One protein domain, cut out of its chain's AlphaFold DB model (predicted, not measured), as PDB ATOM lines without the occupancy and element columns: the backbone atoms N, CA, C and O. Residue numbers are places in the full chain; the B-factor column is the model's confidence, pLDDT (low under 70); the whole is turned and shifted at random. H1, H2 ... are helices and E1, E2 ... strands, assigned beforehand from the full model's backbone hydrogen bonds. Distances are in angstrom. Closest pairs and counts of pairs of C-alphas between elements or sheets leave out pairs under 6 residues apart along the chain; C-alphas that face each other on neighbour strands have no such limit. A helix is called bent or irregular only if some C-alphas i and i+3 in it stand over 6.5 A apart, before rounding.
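Overview. This is residues 53 to 143 of the 668 residues of the protein "SET domain-containing protein" of Emiliania huxleyi (UniProt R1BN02). One six-stranded antiparallel sheet, strongly twisted and curled like part of an open barrel, makes the body, with the long bent strand E4 in its inner part. H3 packs on one face beside the strands, H2 is on the opposite face, and the short H1 only grazes the sheet. The printed part has 91 residues, with three named helices and six named strands in the order H1 E1 E2 H2 E3 E4 E5 H3 E6; the sheet's order is E1 - E2 - E5 - E4 - E3 - E6. The class is mixed, helices and strands, with 43 of the 91 residues in named elements, under half. The whole is compact, with a radius of gyration of the C-alphas of 12.2 A and spans of 35 by 25 by 20 A.

Arrangement. The sheet runs, strand beside strand, E1 (residues 61 to 63), E2 (66 to 68), E5 (106 to 109), E4 (96 to 103), E3 (82 to 84) and E6 (130 to 132); E1 and E6 are its edge strands. From edge to edge the strands' lines turn by 109 degrees and the way across turns by 94 degrees. E3, E4 and E5 form a meander, each strand the antiparallel neighbour of the one before. E4 bends by 54 degrees at residue 100, and its pairing is staggered: residues 96 to 98 pair with E3, residues 99 to 103 with E5. N 97 and O 83 are within hydrogen-bond range at 3.0 A, as are N 103 and O 106 of the hairpin E4 and E5 at 2.9 A. E2 and E5 have N 67 and O 107 at 2.8 A, the hairpin E1 and E2 has N 61 and O 68 at 2.8 A, and E3 and E6 have N 132 and O 82 at 2.8 A. E3 and E5 are only just apart, with closest C-alphas 8.4 A apart. Residues 53 to 54 pair, antiparallel, with residues 130 to 131 of E6. H3, residues 111 to 121, is on the sheet at a height over the sheet of 7.1 A; its closest C-alphas to E4 are those of Cys 113 and Cys 97, 5.7 A apart. H2, residues 75 to 78, is on the opposite face at a height over the sheet of 7.4 A; the C-alphas of Gly 75 and Val 102 of E4, the closest of the two elements, are 5.0 A apart. H2 and H3 are each over none of the strands, but only just, with 2 C-alphas of each falling on E5. H1, residues 55 to 58, only grazes the sheet; the C-alphas of Thr 55 and Leu 130 of E6, the closest of the two elements, are 5.4 A apart. H3 has every O i to N i+4 pair within hydrogen-bond range; H1 and H2 are too short for such a pair, and each has its 1 O i to N i+3 pair within range.

Along the chain. H1 begins at C-alpha 55 (167.295, 159.024, 245.657). E4 is 20.4 A from first to last C-alpha, from C-alpha 96 to C-alpha 103 at (166.351, 165.332, 230.032). H3 measures 15.4 A and E5 9.6 A. E6 ends at C-alpha 132 (159.076, 164.253, 246.939).

Size, cuts and confidence. The C-alphas of Gly 122 and Lys 142, the two farthest apart, are 36.6 A apart. The printed part has no cut. The link from E3 to E4, 11 residues, is long. The mean pLDDT of the printed part is 89.9; residues 76 and 79 are under 70.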
ATOM      1  N   ALA A  53     160.411 159.414 248.199       89.62
ATOM      2  CA  ALA A  53     161.305 158.307 247.884       89.62
ATOM      3  C   ALA A  53     162.753 158.696 248.179       89.62
ATOM      4  O   ALA A  53     163.107 159.876 248.142       89.62
ATOM      5  N   ARG A  54     163.597 157.696 248.443       91.12
ATOM      6  CA  ARG A  54     165.033 157.932 248.531       91.12
ATOM      7  C   ARG A  54     165.682 157.920 247.150       91.12
ATOM      8  O   ARG A  54     165.245 157.193 246.255       91.12
ATOM      9  N   THR A  55     166.702 158.743 246.971       90.81
ATOM     10  CA  THR A  55     167.295 159.024 245.657       90.81
ATOM     11  C   THR A  55     168.404 158.051 245.246       90.81
ATOM     12  O   THR A  55     168.837 158.082 244.088       90.81
ATOM     13  N   GLU A  56     168.871 157.173 246.141       89.06
ATOM     14  CA  GLU A  56     170.009 156.281 245.872       89.06
ATOM     15  C   GLU A  56     169.708 155.329 244.707       89.06
ATOM     16  O   GLU A  56     170.614 154.951 243.964       89.06
ATOM     17  N   ALA A  57     168.424 155.034 244.468       83.44
ATOM     18  CA  ALA A  57     167.949 154.260 243.324       83.44
ATOM     19  C   ALA A  57     168.395 154.829 241.960       83.44
ATOM     20  O   ALA A  57     168.517 154.075 240.993       83.44
ATOM     21  N   TRP A  58     168.665 156.137 241.866       89.94
ATOM     22  CA  TRP A  58     169.098 156.791 240.625       89.94
ATOM     23  C   TRP A  58     170.603 157.073 240.559       89.94
ATOM     24  O   TRP A  58     171.094 157.421 239.481       89.94
ATOM     25  N   ASN A  59     171.337 156.880 241.664       92.00
ATOM     26  CA  ASN A  59     172.779 157.119 241.789       92.00
ATOM     27  C   ASN A  59     173.215 158.440 241.122       92.00
ATOM     28  O   ASN A  59     173.862 158.450 240.070       92.00
ATOM     29  N   LEU A  60     172.746 159.549 241.696       94.50
ATOM     30  CA  LEU A  60     172.903 160.893 241.151       94.50
ATOM     31  C   LEU A  60     174.334 161.416 241.354       94.50
ATOM     32  O   LEU A  60     174.824 161.476 242.476       94.50
ATOM     33  N   SER A  61     174.980 161.867 240.278       94.94
ATOM     34  CA  SER A  61     176.251 162.599 240.312       94.94
ATOM     35  C   SER A  61     176.020 164.087 240.054       94.94
ATOM     36  O   SER A  61     175.328 164.438 239.095       94.94
ATOM     37  N   THR A  62     176.610 164.956 240.874       95.88
ATOM     38  CA  THR A  62     176.471 166.414 240.759       95.88
ATOM     39  C   THR A  62     177.009 166.945 239.425       95.88
ATOM     40  O   THR A  62     178.007 166.465 238.892       95.88
ATOM     41  N   THR A  63     176.330 167.949 238.876       95.19
ATOM     42  CA  THR A  63     176.681 168.677 237.649       95.19
ATOM     43  C   THR A  63     176.608 170.186 237.907       95.19
ATOM     44  O   THR A  63     176.266 170.613 239.007       95.19
ATOM     45  N   ALA A  64     176.881 171.011 236.894       92.88
ATOM     46  CA  ALA A  64     176.800 172.468 237.025       92.88
ATOM     47  C   ALA A  64     175.377 173.003 237.301       92.88
ATOM     48  O   ALA A  64     175.242 174.062 237.904       92.88
ATOM     49  N   GLU A  65     174.326 172.284 236.887       94.19
ATOM     50  CA  GLU A  65     172.923 172.754 236.909       94.19
ATOM     51  C   GLU A  65     171.984 171.814 237.697       94.19
ATOM     52  O   GLU A  65     170.762 171.893 237.572       94.19
ATOM     53  N   GLY A  66     172.535 170.858 238.449       96.06
ATOM     54  CA  GLY A  66     171.763 169.797 239.098       96.06
ATOM     55  C   GLY A  66     172.515 168.474 239.092       96.06
ATOM     56  O   GLY A  66     173.681 168.426 239.481       96.06
ATOM     57  N   TYR A  67     171.901 167.406 238.583       96.69
ATOM     58  CA  TYR A  67     172.443 166.046 238.662       96.69
ATOM     59  C   TYR A  67     172.367 165.263 237.348       96.69
ATOM     60  O   TYR A  67     171.566 165.543 236.459       96.69
ATOM     61  N   SER A  68     173.191 164.224 237.250       95.94
ATOM     62  CA  SER A  68     173.123 163.184 236.227       95.94
ATOM     63  C   SER A  68     172.945 161.827 236.906       95.94
ATOM     64  O   SER A  68     173.699 161.488 237.809       95.94
ATOM     65  N   ALA A  69     171.942 161.057 236.502       94.56
ATOM     66  CA  ALA A  69     171.661 159.730 237.036       94.56
ATOM     67  C   ALA A  69     172.473 158.637 236.322       94.56
ATOM     68  O   ALA A  69     172.914 158.807 235.177       94.56
ATOM     69  N   ARG A  70     172.615 157.463 236.959       91.12
ATOM     70  CA  ARG A  70     173.219 156.265 236.336       91.12
ATOM     71  C   ARG A  70     172.339 155.650 235.237       91.12
ATOM     72  O   ARG A  70     172.870 154.960 234.366       91.12
ATOM     73  N   GLY A  71     171.035 155.915 235.246       86.94
ATOM     74  CA  GLY A  71     170.060 155.460 234.250       86.94
ATOM     75  C   GLY A  71     169.187 156.604 233.732       86.94
ATOM     76  O   GLY A  71     169.354 157.751 234.138       86.94
ATOM     77  N   VAL A  72     168.267 156.299 232.815       84.25
ATOM     78  CA  VAL A  72     167.254 157.272 232.373       84.25
ATOM     79  C   VAL A  72     166.293 157.537 233.530       84.25
ATOM     80  O   VAL A  72     165.795 156.598 234.150       84.25
ATOM     81  N   VAL A  73     166.036 158.812 233.812       84.88
ATOM     82  CA  VAL A  73     165.064 159.240 234.820       84.88
ATOM     83  C   VAL A  73     163.719 159.466 234.118       84.88
ATOM     84  O   VAL A  73     163.680 160.180 233.111       84.88
ATOM     85  N   PRO A  74     162.608 158.879 234.598       77.88
ATOM     86  CA  PRO A  74     161.293 159.095 233.998       77.88
ATOM     87  C   PRO A  74     160.855 160.562 234.124       77.88
ATOM     88  O   PRO A  74     160.453 161.016 235.192       77.88
ATOM     89  N   GLY A  75     160.914 161.316 233.023       72.12
ATOM     90  CA  GLY A  75     160.705 162.766 233.071       72.12
ATOM     91  C   GLY A  75     159.310 163.204 233.528       72.12
ATOM     92  O   GLY A  75     159.195 164.159 234.286       72.12
ATOM     93  N   LEU A  76     158.253 162.475 233.143       68.06
ATOM     94  CA  LEU A  76     156.872 162.785 233.552       68.06
ATOM     95  C   LEU A  76     156.639 162.621 235.059       68.06
ATOM     96  O   LEU A  76     155.823 163.331 235.634       68.06
ATOM     97  N   GLU A  77     157.338 161.686 235.700       75.19
ATOM     98  CA  GLU A  77     157.176 161.414 237.134       75.19
ATOM     99  C   GLU A  77     157.918 162.440 237.997       75.19
ATOM    100  O   GLU A  77     157.586 162.599 239.165       75.19
ATOM    101  N   TRP A  78     158.883 163.145 237.401       79.94
ATOM    102  CA  TRP A  78     159.754 164.124 238.050       79.94
ATOM    103  C   TRP A  78     159.399 165.582 237.732       79.94
ATOM    104  O   TRP A  78     159.993 166.488 238.308       79.94
ATOM    105  N   ALA A  79     158.438 165.826 236.837       69.50
ATOM    106  CA  ALA A  79     158.103 167.165 236.347       69.50
ATOM    107  C   ALA A  79     157.629 168.144 237.440       69.50
ATOM    108  O   ALA A  79     157.765 169.346 237.265       69.50
ATOM    109  N   ALA A  80     157.094 167.638 238.554       75.19
ATOM    110  CA  ALA A  80     156.685 168.432 239.719       75.19
ATOM    111  C   ALA A  80     157.406 167.982 241.002       75.19
ATOM    112  O   ALA A  80     156.883 168.159 242.105       75.19
ATOM    113  N   ALA A  81     158.552 167.310 240.861       88.94
ATOM    114  CA  ALA A  81     159.278 166.752 241.989       88.94
ATOM    115  C   ALA A  81     160.099 167.812 242.727       88.94
ATOM    116  O   ALA A  81     160.632 168.750 242.130       88.94
ATOM    117  N   GLU A  82     160.251 167.612 244.030       91.44
ATOM    118  CA  GLU A  82     161.077 168.449 244.900       91.44
ATOM    119  C   GLU A  82     162.194 167.605 245.509       91.44
ATOM    120  O   GLU A  82     161.953 166.539 246.073       91.44
ATOM    121  N   LEU A  83     163.429 168.077 245.393       95.06
ATOM    122  CA  LEU A  83     164.604 167.452 245.995       95.06
ATOM    123  C   LEU A  83     164.801 167.981 247.416       95.06
ATOM    124  O   LEU A  83     164.665 169.186 247.629       95.06
ATOM    125  N   ARG A  84     165.161 167.108 248.366       95.12
ATOM    126  CA  ARG A  84     165.418 167.473 249.772       95.12
ATOM    127  C   ARG A  84     166.796 167.003 250.243       95.12
ATOM    128  O   ARG A  84     167.201 165.868 249.973       95.12
ATOM    129  N   TRP A  85     167.466 167.853 251.024       95.19
ATOM    130  CA  TRP A  85     168.804 167.608 251.588       95.19
ATOM    131  C   TRP A  85     168.811 167.640 253.127       95.19
ATOM    132  O   TRP A  85     169.376 168.566 253.713       95.19
ATOM    133  N   PRO A  86     168.191 166.662 253.810       91.56
ATOM    134  CA  PRO A  86     168.157 166.635 255.271       91.56
ATOM    135  C   PRO A  86     169.568 166.481 255.839       91.56
ATOM    136  O   PRO A  86     170.242 165.489 255.566       91.56
ATOM    137  N   SER A  87     170.022 167.480 256.597       88.94
ATOM    138  CA  SER A  87     171.311 167.485 257.304       88.94
ATOM    139  C   SER A  87     172.564 167.336 256.421       88.94
ATOM    140  O   SER A  87     173.648 167.081 256.935       88.94
ATOM    141  N   GLN A  88     172.458 167.484 255.092       89.88
ATOM    142  CA  GLN A  88     173.602 167.328 254.170       89.88
ATOM    143  C   GLN A  88     174.294 168.648 253.816       89.88
ATOM    144  O   GLN A  88     175.462 168.661 253.424       89.88
ATOM    145  N   VAL A  89     173.549 169.755 253.872       91.31
ATOM    146  CA  VAL A  89     174.065 171.086 253.518       91.31
ATOM    147  C   VAL A  89     174.606 171.785 254.754       91.31
ATOM    148  O   VAL A  89     175.744 172.243 254.731       91.31
ATOM    149  N   GLN A  90     173.802 171.814 255.816       88.69
ATOM    150  CA  GLN A  90     174.217 172.038 257.201       88.69
ATOM    151  C   GLN A  90     173.406 171.088 258.089       88.69
ATOM    152  O   GLN A  90     172.326 170.652 257.684       88.69
ATOM    153  N   ASN A  91     173.904 170.792 259.287       84.81
ATOM    154  CA  ASN A  91     173.327 169.787 260.188       84.81
ATOM    155  C   ASN A  91     171.899 170.118 260.663       84.81
ATOM    156  O   ASN A  91     171.109 169.207 260.905       84.81
ATOM    157  N   TRP A  92     171.575 171.410 260.760       86.25
ATOM    158  CA  TRP A  92     170.318 171.938 261.299       86.25
ATOM    159  C   TRP A  92     169.304 172.377 260.240       86.25
ATOM    160  O   TRP A  92     168.285 172.991 260.564       86.25
ATOM    161  N   ILE A  93     169.569 172.106 258.960       91.56
ATOM    162  CA  ILE A  93     168.670 172.506 257.876       91.56
ATOM    163  C   ILE A  93     168.307 171.354 256.954       91.56
ATOM    164  O   ILE A  93     169.040 170.385 256.774       91.56
ATOM    165  N   GLU A  94     167.173 171.536 256.287       94.12
ATOM    166  CA  GLU A  94     166.715 170.673 255.213       94.12
ATOM    167  C   GLU A  94     166.255 171.526 254.025       94.12
ATOM    168  O   GLU A  94     165.082 171.894 253.941       94.12
ATOM    169  N   PRO A  95     167.170 171.885 253.113       96.12
ATOM    170  CA  PRO A  95     166.817 172.629 251.920       96.12
ATOM    171  C   PRO A  95     165.902 171.823 250.998       96.12
ATOM    172  O   PRO A  95     165.994 170.592 250.942       96.12
ATOM    173  N   ARG A  96     165.066 172.537 250.243       95.06
ATOM    174  CA  ARG A  96     164.158 171.995 249.233       95.06
ATOM    175  C   ARG A  96     164.270 172.794 247.944       95.06
ATOM    176  O   ARG A  96     164.177 174.017 247.976       95.06
ATOM    177  N   CYS A  97     164.445 172.105 246.822       95.19
ATOM    178  CA  CYS A  97     164.469 172.732 245.502       95.19
ATOM    179  C   CYS A  97     163.592 171.959 244.520       95.19
ATOM    180  O   CYS A  97     163.716 170.737 244.404       95.19
ATOM    181  N   ALA A  98     162.771 172.681 243.759       92.50
ATOM    182  CA  ALA A  98     162.015 172.113 242.652       92.50
ATOM    183  C   ALA A  98     162.940 171.649 241.513       92.50
ATOM    184  O   ALA A  98     163.965 172.276 241.204       92.50
ATOM    185  N   VAL A  99     162.558 170.549 240.872       92.69
ATOM    186  CA  VAL A  99     163.150 170.090 239.613       92.69
ATOM    187  C   VAL A  99     162.567 170.933 238.480       92.69
ATOM    188  O   VAL A  99     161.358 170.966 238.296       92.69
ATOM    189  N   ASP A 100     163.429 171.604 237.715       91.75
ATOM    190  CA  ASP A 100     163.026 172.405 236.550       91.75
ATOM    191  C   ASP A 100     162.631 171.496 235.381       91.75
ATOM    192  O   ASP A 100     161.562 171.624 234.788       91.75
ATOM    193  N   ARG A 101     163.494 170.525 235.059       90.06
ATOM    194  CA  ARG A 101     163.213 169.514 234.032       90.06
ATOM    195  C   ARG A 101     164.115 168.300 234.147       90.06
ATOM    196  O   ARG A 101     165.227 168.356 234.669       90.06
ATOM    197  N   VAL A 102     163.676 167.217 233.519       91.62
ATOM    198  CA  VAL A 102     164.476 166.010 233.311       91.62
ATOM    199  C   VAL A 102     164.694 165.788 231.817       91.62
ATOM    200  O   VAL A 102     163.745 165.783 231.037       91.62
ATOM    201  N   ALA A 103     165.949 165.584 231.415       90.19
ATOM    202  CA  ALA A 103     166.351 165.332 230.032       90.19
ATOM    203  C   ALA A 103     167.208 164.059 229.954       90.19
ATOM    204  O   ALA A 103     168.427 164.081 230.157       90.19
ATOM    205  N   GLY A 104     166.554 162.928 229.678       90.62
ATOM    206  CA  GLY A 104     167.186 161.611 229.654       90.62
ATOM    207  C   GLY A 104     167.731 161.230 231.030       90.62
ATOM    208  O   GLY A 104     166.991 160.787 231.900       90.62
ATOM    209  N   ARG A 105     169.040 161.395 231.224       94.12
ATOM    210  CA  ARG A 105     169.732 161.107 232.494       94.12
ATOM    211  C   ARG A 105     169.943 162.350 233.356       94.12
ATOM    212  O   ARG A 105     170.345 162.226 234.505       94.12
ATOM    213  N   ARG A 106     169.740 163.544 232.796       94.31
ATOM    214  CA  ARG A 106     169.990 164.817 233.479       94.31
ATOM    215  C   ARG A 106     168.750 165.237 234.256       94.31
ATOM    216  O   ARG A 106     167.673 165.309 233.672       94.31
ATOM    217  N   VAL A 107     168.924 165.560 235.530       94.69
ATOM    218  CA  VAL A 107     167.933 166.202 236.396       94.69
ATOM    219  C   VAL A 107     168.403 167.633 236.615       94.69
ATOM    220  O   VAL A 107     169.417 167.861 237.272       94.69
ATOM    221  N   ILE A 108     167.706 168.586 236.010       94.94
ATOM    222  CA  ILE A 108     168.030 170.010 236.088       94.94
ATOM    223  C   ILE A 108     167.216 170.601 237.235       94.94
ATOM    224  O   ILE A 108     165.996 170.448 237.280       94.94
ATOM    225  N   VAL A 109     167.904 171.233 238.180       95.69
ATOM    226  CA  VAL A 109     167.293 171.864 239.355       95.69
ATOM    227  C   VAL A 109     166.984 173.317 239.019       95.69
ATOM    228  O   VAL A 109     167.704 173.937 238.233       95.69
ATOM    229  N   SER A 110     165.927 173.872 239.614       95.44
ATOM    230  CA  SER A 110     165.609 175.287 239.443       95.44
ATOM    231  C   SER A 110     166.830 176.172 239.715       95.44
ATOM    232  O   SER A 110     167.458 176.094 240.775       95.44
ATOM    233  N   ARG A 111     167.163 177.025 238.741       96.06
ATOM    234  CA  ARG A 111     168.379 177.848 238.740       96.06
ATOM    235  C   ARG A 111     168.531 178.732 239.990       96.06
ATOM    236  O   ARG A 111     169.618 178.688 240.569       96.06
ATOM    237  N   PRO A 112     167.527 179.527 240.421       96.00
ATOM    238  CA  PRO A 112     167.670 180.347 241.625       96.00
ATOM    239  C   PRO A 112     167.897 179.503 242.888       96.00
ATOM    240  O   PRO A 112     168.820 179.802 243.647       96.00
ATOM    241  N   CYS A 113     167.158 178.403 243.073       96.12
ATOM    242  CA  CYS A 113     167.369 177.517 244.222       96.12
ATOM    243  C   CYS A 113     168.749 176.841 244.189       96.12
ATOM    244  O   CYS A 113     169.446 176.802 245.201       96.12
ATOM    245  N   TRP A 114     169.197 176.371 243.019       96.69
ATOM    246  CA  TRP A 114     170.515 175.755 242.848       96.69
ATOM    247  C   TRP A 114     171.660 176.715 243.188       96.69
ATOM    248  O   TRP A 114     172.622 176.327 243.857       96.69
ATOM    249  N   ALA A 115     171.543 177.980 242.774       95.81
ATOM    250  CA  ALA A 115     172.505 179.022 243.113       95.81
ATOM    251  C   ALA A 115     172.543 179.288 244.627       95.81
ATOM    252  O   ALA A 115     173.626 179.298 245.215       95.81
ATOM    253  N   ALA A 116     171.377 179.430 245.271       95.38
ATOM    254  CA  ALA A 116     171.281 179.628 246.718       95.38
ATOM    255  C   ALA A 116     171.852 178.437 247.506       95.38
ATOM    256  O   ALA A 116     172.599 178.624 248.467       95.38
ATOM    257  N   LEU A 117     171.559 177.211 247.068       95.81
ATOM    258  CA  LEU A 117     172.038 175.977 247.685       95.81
ATOM    259  C   LEU A 117     173.562 175.834 247.573       95.81
ATOM    260  O   LEU A 117     174.236 175.529 248.558       95.81
ATOM    261  N   THR A 118     174.105 176.121 246.388       95.38
ATOM    262  CA  THR A 118     175.551 176.120 246.121       95.38
ATOM    263  C   THR A 118     176.266 177.156 246.989       95.38
ATOM    264  O   THR A 118     177.279 176.850 247.618       95.38
ATOM    265  N   ALA A 119     175.711 178.370 247.085       94.31
ATOM    266  CA  ALA A 119     176.247 179.419 247.946       94.31
ATOM    267  C   ALA A 119     176.206 179.013 249.429       94.31
ATOM    268  O   ALA A 119     177.214 179.131 250.125       94.31
ATOM    269  N   ARG A 120     175.080 178.460 249.906       93.38
ATOM    270  CA  ARG A 120     174.908 178.039 251.308       93.38
ATOM    271  C   ARG A 120     175.860 176.912 251.719       93.38
ATOM    272  O   ARG A 120     176.279 176.874 252.876       93.38
ATOM    273  N   LYS A 121     176.190 176.001 250.797       91.62
ATOM    274  CA  LYS A 121     177.131 174.893 251.035       91.62
ATOM    275  C   LYS A 121     178.604 175.311 250.917       91.62
ATOM    276  O   LYS A 121     179.454 174.630 251.498       91.62
ATOM    277  N   GLY A 122     178.899 176.373 250.160       92.25
ATOM    278  CA  GLY A 122     180.260 176.753 249.757       92.25
ATOM    279  C   GLY A 122     180.779 175.974 248.540       92.25
ATOM    280  O   GLY A 122     181.978 175.744 248.418       92.25
ATOM    281  N   GLY A 123     179.883 175.511 247.666       91.94
ATOM    282  CA  GLY A 123     180.190 174.666 246.510       91.94
ATOM    283  C   GLY A 123     178.993 173.799 246.102       91.94
ATOM    284  O   GLY A 123     177.958 173.848 246.768       91.94
ATOM    285  N   PRO A 124     179.091 173.014 245.014       90.62
ATOM    286  CA  PRO A 124     177.984 172.176 244.567       90.62
ATOM    287  C   PRO A 124     177.535 171.207 245.676       90.62
ATOM    288  O   PRO A 124     178.382 170.532 246.271       90.62
ATOM    289  N   PRO A 125     176.229 171.120 245.981       93.44
ATOM    290  CA  PRO A 125     175.731 170.243 247.032       93.44
ATOM    291  C   PRO A 125     175.888 168.757 246.651       93.44
ATOM    292  O   PRO A 125     175.920 168.412 245.459       93.44
ATOM    293  N   PRO A 126     175.950 167.848 247.644       94.62
ATOM    294  CA  PRO A 126     175.924 166.409 247.386       94.62
ATOM    295  C   PRO A 126     174.592 165.993 246.749       94.62
ATOM    296  O   PRO A 126     173.647 166.784 246.674       94.62
ATOM    297  N   ALA A 127     174.491 164.743 246.296       95.19
ATOM    298  CA  ALA A 127     173.207 164.190 245.877       95.19
ATOM    299  C   ALA A 127     172.166 164.324 247.012       95.19
ATOM    300  O   ALA A 127     172.500 163.993 248.155       95.19
ATOM    301  N   PRO A 128     170.940 164.814 246.730       95.94
ATOM    302  CA  PRO A 128     169.864 164.886 247.725       95.94
ATOM    303  C   PRO A 128     169.574 163.496 248.259       95.94
ATOM    304  O   PRO A 128     169.654 162.560 247.478       95.94
ATOM    305  N   LEU A 129     169.195 163.340 249.527       94.75
ATOM    306  CA  LEU A 129     168.777 162.031 250.058       94.75
ATOM    307  C   LEU A 129     167.354 161.658 249.647       94.75
ATOM    308  O   LEU A 129     167.051 160.478 249.467       94.75
ATOM    309  N   LEU A 130     166.472 162.651 249.517       93.12
ATOM    310  CA  LEU A 130     165.052 162.425 249.276       93.12
ATOM    311  C   LEU A 130     164.561 163.214 248.066       93.12
ATOM    312  O   LEU A 130     165.052 164.299 247.750       93.12
ATOM    313  N   VAL A 131     163.544 162.658 247.421       92.38
ATOM    314  CA  VAL A 131     162.736 163.317 246.401       92.38
ATOM    315  C   VAL A 131     161.264 163.142 246.756       92.38
ATOM    316  O   VAL A 131     160.832 162.056 247.153       92.38
ATOM    317  N   GLU A 132     160.499 164.216 246.633       90.19
ATOM    318  CA  GLU A 132     159.076 164.253 246.939       90.19
ATOM    319  C   GLU A 132     158.221 164.529 245.718       90.19
ATOM    320  O   GLU A 132     158.701 164.965 244.672       90.19
ATOM    321  N   ASN A 133     156.923 164.285 245.892       86.50
ATOM    322  CA  ASN A 133     155.884 164.526 244.905       86.50
ATOM    323  C   ASN A 133     155.970 163.635 243.656       86.50
ATOM    324  O   ASN A 133     155.475 163.992 242.589       86.50
ATOM    325  N   LEU A 134     156.562 162.447 243.791       86.00
ATOM    326  CA  LEU A 134     156.569 161.455 242.722       86.00
ATOM    327  C   LEU A 134     155.209 160.752 242.642       86.00
ATOM    328  O   LEU A 134     154.736 160.182 243.625       86.00
ATOM    329  N   LEU A 135     154.606 160.711 241.452       80.44
ATOM    330  CA  LEU A 135     153.367 159.951 241.217       80.44
ATOM    331  C   LEU A 135     153.577 158.434 241.312       80.44
ATOM    332  O   LEU A 135     152.668 157.693 241.694       80.44
ATOM    333  N   ARG A 136     154.777 157.965 240.956       83.56
ATOM    334  CA  ARG A 136     155.159 156.547 240.965       83.56
ATOM    335  C   ARG A 136     156.500 156.366 241.677       83.56
ATOM    336  O   ARG A 136     157.510 156.086 241.040       83.56
ATOM    337  N   PRO A 137     156.537 156.554 243.005       83.62
ATOM    338  CA  PRO A 137     157.773 156.418 243.757       83.62
ATOM    339  C   PRO A 137     158.267 154.956 243.731       83.62
ATOM    340  O   PRO A 137     157.455 154.022 243.805       83.62
ATOM    341  N   PRO A 138     159.590 154.721 243.642       80.56
ATOM    342  CA  PRO A 138     160.165 153.395 243.836       80.56
ATOM    343  C   PRO A 138     160.022 152.927 245.299       80.56
ATOM    344  O   PRO A 138     159.793 153.743 246.194       80.56
ATOM    345  N   PRO A 139     160.168 151.617 245.570       75.00
ATOM    346  CA  PRO A 139     160.349 150.528 244.600       75.00
ATOM    347  C   PRO A 139     159.027 150.040 243.985       75.00
ATOM    348  O   PRO A 139     159.034 149.328 242.988       75.00
ATOM    349  N   ALA A 140     157.881 150.414 244.564       73.69
ATOM    350  CA  ALA A 140     156.583 149.839 244.213       73.69
ATOM    351  C   ALA A 140     155.970 150.392 242.912       73.69
ATOM    352  O   ALA A 140     154.979 149.833 242.436       73.69
ATOM    353  N   GLY A 141     156.486 151.506 242.377       81.81
ATOM    354  CA  GLY A 141     155.941 152.166 241.182       81.81
ATOM    355  C   GLY A 141     154.538 152.749 241.393       81.81
ATOM    356  O   GLY A 141     153.801 152.982 240.435       81.81
ATOM    357  N   LYS A 142     154.141 152.947 242.654       85.12
ATOM    358  CA  LYS A 142     152.842 153.482 243.074       85.12
ATOM    359  C   LYS A 142     152.959 154.089 244.467       85.12
ATOM    360  O   LYS A 142     153.754 153.614 245.275       85.12
ATOM    361  N   LEU A 143     152.126 155.090 244.750       84.44
ATOM    362  CA  LEU A 143     151.999 155.711 246.074       84.44
ATOM    363  C   LEU A 143     151.848 154.653 247.173       84.44
ATOM    364  O   LEU A 143     151.181 153.639 246.950       84.44
TER     365      LEU A 143